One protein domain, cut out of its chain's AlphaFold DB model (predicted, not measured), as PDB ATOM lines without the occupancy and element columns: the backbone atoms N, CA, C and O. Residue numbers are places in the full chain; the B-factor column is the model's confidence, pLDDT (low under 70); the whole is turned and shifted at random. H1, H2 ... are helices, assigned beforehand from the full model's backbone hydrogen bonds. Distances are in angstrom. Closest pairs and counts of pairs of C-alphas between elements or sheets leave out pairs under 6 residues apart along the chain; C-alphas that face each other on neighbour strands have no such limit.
ATOM      1  N   ALA A  78     225.761 280.444 238.467       75.50
ATOM      2  CA  ALA A  78     225.631 279.866 237.134       75.50
ATOM      3  C   ALA A  78     226.272 278.472 237.049       75.50
ATOM      4  O   ALA A  78     225.689 277.569 236.459       75.50
ATOM      5  N   LEU A  79     227.434 278.280 237.684       73.44
ATOM      6  CA  LEU A  79     228.116 276.987 237.718       73.44
ATOM      7  C   LEU A  79     227.335 275.970 238.554       73.44
ATOM      8  O   LEU A  79     227.137 274.848 238.108       73.44
ATOM      9  N   GLU A  80     226.862 276.355 239.741       76.44
ATOM     10  CA  GLU A  80     226.050 275.461 240.576       76.44
ATOM     11  C   GLU A  80     224.725 275.093 239.896       76.44
ATOM     12  O   GLU A  80     224.286 273.946 239.998       76.44
ATOM     13  N   LEU A  81     224.104 276.029 239.168       78.25
ATOM     14  CA  LEU A  81     222.909 275.756 238.374       78.25
ATOM     15  C   LEU A  81     223.208 274.786 237.227       78.25
ATOM     16  O   LEU A  81     222.515 273.780 237.105       78.25
ATOM     17  N   ALA A  82     224.268 275.033 236.453       74.94
ATOM     18  CA  ALA A  82     224.689 274.152 235.366       74.94
ATOM     19  C   ALA A  82     225.029 272.742 235.877       74.94
ATOM     20  O   ALA A  82     224.630 271.747 235.278       74.94
ATOM     21  N   LEU A  83     225.695 272.641 237.031       75.62
ATOM     22  CA  LEU A  83     226.006 271.362 237.665       75.62
ATOM     23  C   LEU A  83     224.732 270.642 238.133       75.62
ATOM     24  O   LEU A  83     224.606 269.429 237.980       75.62
ATOM     25  N   LYS A  84     223.764 271.383 238.682       76.44
ATOM     26  CA  LYS A  84     222.468 270.834 239.089       76.44
ATOM     27  C   LYS A  84     221.678 270.316 237.886       76.44
ATOM     28  O   LYS A  84     221.137 269.218 237.956       76.44
ATOM     29  N   GLU A  85     221.625 271.077 236.797       77.88
ATOM     30  CA  GLU A  85     220.977 270.666 235.546       77.88
ATOM     31  C   GLU A  85     221.659 269.443 234.932       77.88
ATOM     32  O   GLU A  85     220.979 268.496 234.542       77.88
ATOM     33  N   PHE A  86     222.994 269.416 234.923       76.69
ATOM     34  CA  PHE A  86     223.778 268.260 234.499       76.69
ATOM     35  C   PHE A  86     223.398 267.011 235.302       76.69
ATOM     36  O   PHE A  86     223.012 266.000 234.719       76.69
ATOM     37  N   VAL A  87     223.416 267.088 236.636       73.19
ATOM     38  CA  VAL A  87     223.061 265.956 237.506       73.19
ATOM     39  C   VAL A  87     221.629 265.481 237.251       73.19
ATOM     40  O   VAL A  87     221.410 264.278 237.111       73.19
ATOM     41  N   LEU A  88     220.662 266.397 237.144       71.69
ATOM     42  CA  LEU A  88     219.260 266.049 236.887       71.69
ATOM     43  C   LEU A  88     219.084 265.364 235.525       71.69
ATOM     44  O   LEU A  88     218.435 264.322 235.436       71.69
ATOM     45  N   ASN A  89     219.703 265.898 234.472       72.06
ATOM     46  CA  ASN A  89     219.633 265.319 233.131       72.06
ATOM     47  C   ASN A  89     220.260 263.918 233.078       72.06
ATOM     48  O   ASN A  89     219.693 263.003 232.477       72.06
ATOM     49  N   TYR A  90     221.395 263.715 233.750       66.81
ATOM     50  CA  TYR A  90     222.049 262.408 233.817       66.81
ATOM     51  C   TYR A  90     221.272 261.399 234.668       66.81
ATOM     52  O   TYR A  90     221.174 260.228 234.291       66.81
ATOM     53  N   GLN A  91     220.647 261.835 235.766       64.62
ATOM     54  CA  GLN A  91     219.720 260.994 236.529       64.62
ATOM     55  C   GLN A  91     218.573 260.516 235.635       64.62
ATOM     56  O   GLN A  91     218.324 259.314 235.577       64.62
ATOM     57  N   HIS A  92     217.951 261.411 234.859       63.59
ATOM     58  CA  HIS A  92     216.903 261.048 233.901       63.59
ATOM     59  C   HIS A  92     217.370 260.024 232.857       63.59
ATOM     60  O   HIS A  92     216.670 259.043 232.608       63.59
ATOM     61  N   GLN A  93     218.560 260.187 232.275       61.41
ATOM     62  CA  GLN A  93     219.097 259.192 231.337       61.41
ATOM     63  C   GLN A  93     219.360 257.835 232.004       61.41
ATOM     64  O   GLN A  93     219.160 256.789 231.384       61.41
ATOM     65  N   THR A  94     219.774 257.835 233.272       58.34
ATOM     66  CA  THR A  94     220.036 256.610 234.041       58.34
ATOM     67  C   THR A  94     218.736 255.879 234.398       58.34
ATOM     68  O   THR A  94     218.680 254.661 234.245       58.34
ATOM     69  N   VAL A  95     217.668 256.605 234.773       59.28
ATOM     70  CA  VAL A  95     216.295 256.065 234.939       59.28
ATOM     71  C   VAL A  95     215.865 255.308 233.682       59.28
ATOM     72  O   VAL A  95     215.439 254.157 233.760       59.28
ATOM     73  N   LEU A  96     216.002 255.951 232.517       57.59
ATOM     74  CA  LEU A  96     215.545 255.406 231.236       57.59
ATOM     75  C   LEU A  96     216.337 254.164 230.808       57.59
ATOM     76  O   LEU A  96     215.752 253.235 230.261       57.59
ATOM     77  N   LYS A  97     217.649 254.129 231.072       58.47
ATOM     78  CA  LYS A  97     218.514 252.986 230.731       58.47
ATOM     79  C   LYS A  97     218.378 251.809 231.702       58.47
ATOM     80  O   LYS A  97     218.555 250.672 231.283       58.47
ATOM     81  N   ALA A  98     218.083 252.066 232.978       57.25
ATOM     82  CA  ALA A  98     218.022 251.035 234.016       57.25
ATOM     83  C   ALA A  98     216.606 250.491 234.284       57.25
ATOM     84  O   ALA A  98     216.471 249.518 235.019       57.25
ATOM     85  N   GLY A  99     215.551 251.114 233.741       54.19
ATOM     86  CA  GLY A  99     214.158 250.699 233.972       54.19
ATOM     87  C   GLY A  99     213.669 250.874 235.419       54.19
ATOM     88  O   GLY A  99     212.596 250.385 235.768       54.19
ATOM     89  N   ASN A 100     214.438 251.566 236.263       52.50
ATOM     90  CA  ASN A 100     214.152 251.757 237.687       52.50
ATOM     91  C   ASN A 100     213.345 253.038 237.938       52.50
ATOM     92  O   ASN A 100     213.349 253.960 237.126       52.50
ATOM     93  N   ARG A 101     212.650 253.123 239.080       54.50
ATOM     94  CA  ARG A 101     211.903 254.331 239.473       54.50
ATOM     95  C   ARG A 101     212.874 255.472 239.807       54.50
ATOM     96  O   ARG A 101     213.916 255.245 240.411       54.50
ATOM     97  N   ALA A 102     212.506 256.710 239.466       53.31
ATOM     98  CA  ALA A 102     213.326 257.907 239.710       53.31
ATOM     99  C   ALA A 102     213.700 258.128 241.193       53.31
ATOM    100  O   ALA A 102     214.688 258.795 241.489       53.31
ATOM    101  N   GLU A 103     212.938 257.542 242.116       54.06
ATOM    102  CA  GLU A 103     213.130 257.640 243.568       54.06
ATOM    103  C   GLU A 103     214.321 256.808 244.092       54.06
ATOM    104  O   GLU A 103     214.858 257.130 245.152       54.06
ATOM    105  N   ASP A 104     214.801 255.816 243.326       53.75
ATOM    106  CA  ASP A 104     215.949 254.963 243.690       53.75
ATOM    107  C   ASP A 104     217.310 255.542 243.252       53.75
ATOM    108  O   ASP A 104     218.365 254.998 243.571       53.75
ATOM    109  N   LEU A 105     217.319 256.679 242.550       56.53
ATOM    110  CA  LEU A 105     218.522 257.290 241.970       56.53
ATOM    111  C   LEU A 105     219.074 258.433 242.819       56.53
ATOM    112  O   LEU A 105     219.376 259.527 242.330       56.53
ATOM    113  N   ARG A 106     219.275 258.170 244.113       61.38
ATOM    114  CA  ARG A 106     220.231 258.976 244.879       61.38
ATOM    115  C   ARG A 106     221.614 258.758 244.270       61.38
ATOM    116  O   ARG A 106     222.215 257.710 244.469       61.38
ATOM    117  N   LEU A 107     222.080 259.756 243.521       66.06
ATOM    118  CA  LEU A 107     223.420 259.772 242.953       66.06
ATOM    119  C   LEU A 107     224.425 259.770 244.107       66.06
ATOM    120  O   LEU A 107     224.540 260.757 244.837       66.06
ATOM    121  N   ASP A 108     225.114 258.649 244.290       75.88
ATOM    122  CA  ASP A 108     226.188 258.553 245.272       75.88
ATOM    123  C   ASP A 108     227.442 259.292 244.776       75.88
ATOM    124  O   ASP A 108     227.662 259.439 243.571       75.88
ATOM    125  N   VAL A 109     228.294 259.734 245.703       74.44
ATOM    126  CA  VAL A 109     229.555 260.430 245.399       74.44
ATOM    127  C   VAL A 109     230.420 259.592 244.454       74.44
ATOM    128  O   VAL A 109     230.999 260.130 243.513       74.44
ATOM    129  N   LEU A 110     230.446 258.268 244.638       70.81
ATOM    130  CA  LEU A 110     231.166 257.362 243.747       70.81
ATOM    131  C   LEU A 110     230.619 257.394 242.312       70.81
ATOM    132  O   LEU A 110     231.392 257.370 241.354       70.81
ATOM    133  N   GLN A 111     229.295 257.461 242.151       73.62
ATOM    134  CA  GLN A 111     228.663 257.556 240.833       73.62
ATOM    135  C   GLN A 111     228.948 258.911 240.185       73.62
ATOM    136  O   GLN A 111     229.283 258.958 239.004       73.62
ATOM    137  N   ALA A 112     228.901 259.996 240.962       75.38
ATOM    138  CA  ALA A 112     229.244 261.331 240.485       75.38
ATOM    139  C   ALA A 112     230.691 261.404 239.970       75.38
ATOM    140  O   ALA A 112     230.923 261.900 238.871       75.38
ATOM    141  N   ILE A 113     231.657 260.857 240.720       77.75
ATOM    142  CA  ILE A 113     233.071 260.828 240.310       77.75
ATOM    143  C   ILE A 113     233.243 260.036 239.011       77.75
ATOM    144  O   ILE A 113     233.895 260.510 238.086       77.75
ATOM    145  N   ARG A 114     232.621 258.855 238.907       76.38
ATOM    146  CA  ARG A 114     232.670 258.042 237.681       76.38
ATOM    147  C   ARG A 114     232.094 258.775 236.471       76.38
ATOM    148  O   ARG A 114     232.649 258.667 235.386       76.38
ATOM    149  N   PHE A 115     231.019 259.536 236.657       76.88
ATOM    150  CA  PHE A 115     230.441 260.342 235.583       76.88
ATOM    151  C   PHE A 115     231.316 261.521 235.184       76.88
ATOM    152  O   PHE A 115     231.390 261.823 234.001       76.88
ATOM    153  N   ILE A 116     232.006 262.155 236.131       82.56
ATOM    154  CA  ILE A 116     232.972 263.213 235.816       82.56
ATOM    155  C   ILE A 116     234.123 262.655 234.977       82.56
ATOM    156  O   ILE A 116     234.503 263.288 234.001       82.56
ATOM    157  N   ILE A 117     234.647 261.474 235.326       81.81
ATOM    158  CA  ILE A 117     235.710 260.814 234.554       81.81
ATOM    159  C   ILE A 117     235.229 260.535 233.127       81.81
ATOM    160  O   ILE A 117     235.870 260.965 232.178       81.81
ATOM    161  N   GLN A 118     234.058 259.909 232.977       77.94
ATOM    162  CA  GLN A 118     233.507 259.609 231.654       77.94
ATOM    163  C   GLN A 118     233.248 260.875 230.828       77.94
ATOM    164  O   GLN A 118     233.553 260.917 229.644       77.94
ATOM    165  N   ALA A 119     232.701 261.918 231.455       83.12
ATOM    166  CA  ALA A 119     232.454 263.185 230.782       83.12
ATOM    167  C   ALA A 119     233.757 263.864 230.345       83.12
ATOM    168  O   ALA A 119     233.749 264.549 229.329       83.12
ATOM    169  N   TRP A 120     234.851 263.682 231.092       85.38
ATOM    170  CA  TRP A 120     236.182 264.151 230.706       85.38
ATOM    171  C   TRP A 120     236.755 263.379 229.518       85.38
ATOM    172  O   TRP A 120     237.328 264.014 228.637       85.38
ATOM    173  N   ASP A 121     236.561 262.061 229.463       83.44
ATOM    174  CA  ASP A 121     236.981 261.237 228.318       83.44
ATOM    175  C   ASP A 121     236.237 261.624 227.026       83.44
ATOM    176  O   ASP A 121     236.789 261.523 225.931       83.44
ATOM    177  N   ASP A 122     235.004 262.122 227.150       83.94
ATOM    178  CA  ASP A 122     234.198 262.602 226.022       83.94
ATOM    179  C   ASP A 122     234.616 264.013 225.538       83.94
ATOM    180  O   ASP A 122     234.133 264.483 224.500       83.94
ATOM    181  N   VAL A 123     235.498 264.724 226.261       87.62
ATOM    182  CA  VAL A 123     235.993 266.046 225.843       87.62
ATOM    183  C   VAL A 123     237.059 265.892 224.761       87.62
ATOM    184  O   VAL A 123     238.169 265.427 225.001       87.62
TER     185      VAL A 123
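Overview. This is residues 78 to 123 of the 280 residues of the protein "HTH_ABP1_N domain-containing protein" of Rhizophagus sp. MUCL 43196 (UniProt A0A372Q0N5). What shape is it? A long helix, H1, and a shorter one, H2, run roughly crosswise with a gap between them, and the link, residues 99 to 108, folds back to join the end of H1 to the start of H2 in an all-helix domain. How large is it? The printed part has 46 residues with two named helices, H1 then H2, and no named strand. It is only just compact, close to loose, with a radius of gyration of the C-alphas of 11.1 A and spans of 28 by 23 by 17 A.

Arrangement. Do the helices meet? H1, residues 78 to 98, and H2, residues 109 to 121, are apart, but only just: their closest C-alphas are 8.3 A apart. Are their backbones well formed? In H1 and H2 every O i to N i+4 pair is within hydrogen-bond range.

Along the chain. Where does H1 begin? C-alpha 78 is at (225.631, 279.866, 237.134), 30.0 A from C-alpha 98. Where does H2 end? C-alpha 121 is at (236.981, 261.237, 228.318), 18.6 A from C-alpha 109.

Size, cuts and confidence. Is it continuous? The printed part has no cut, and the link is short. Where is confidence low? Residues 90 to 107 have pLDDT under 70.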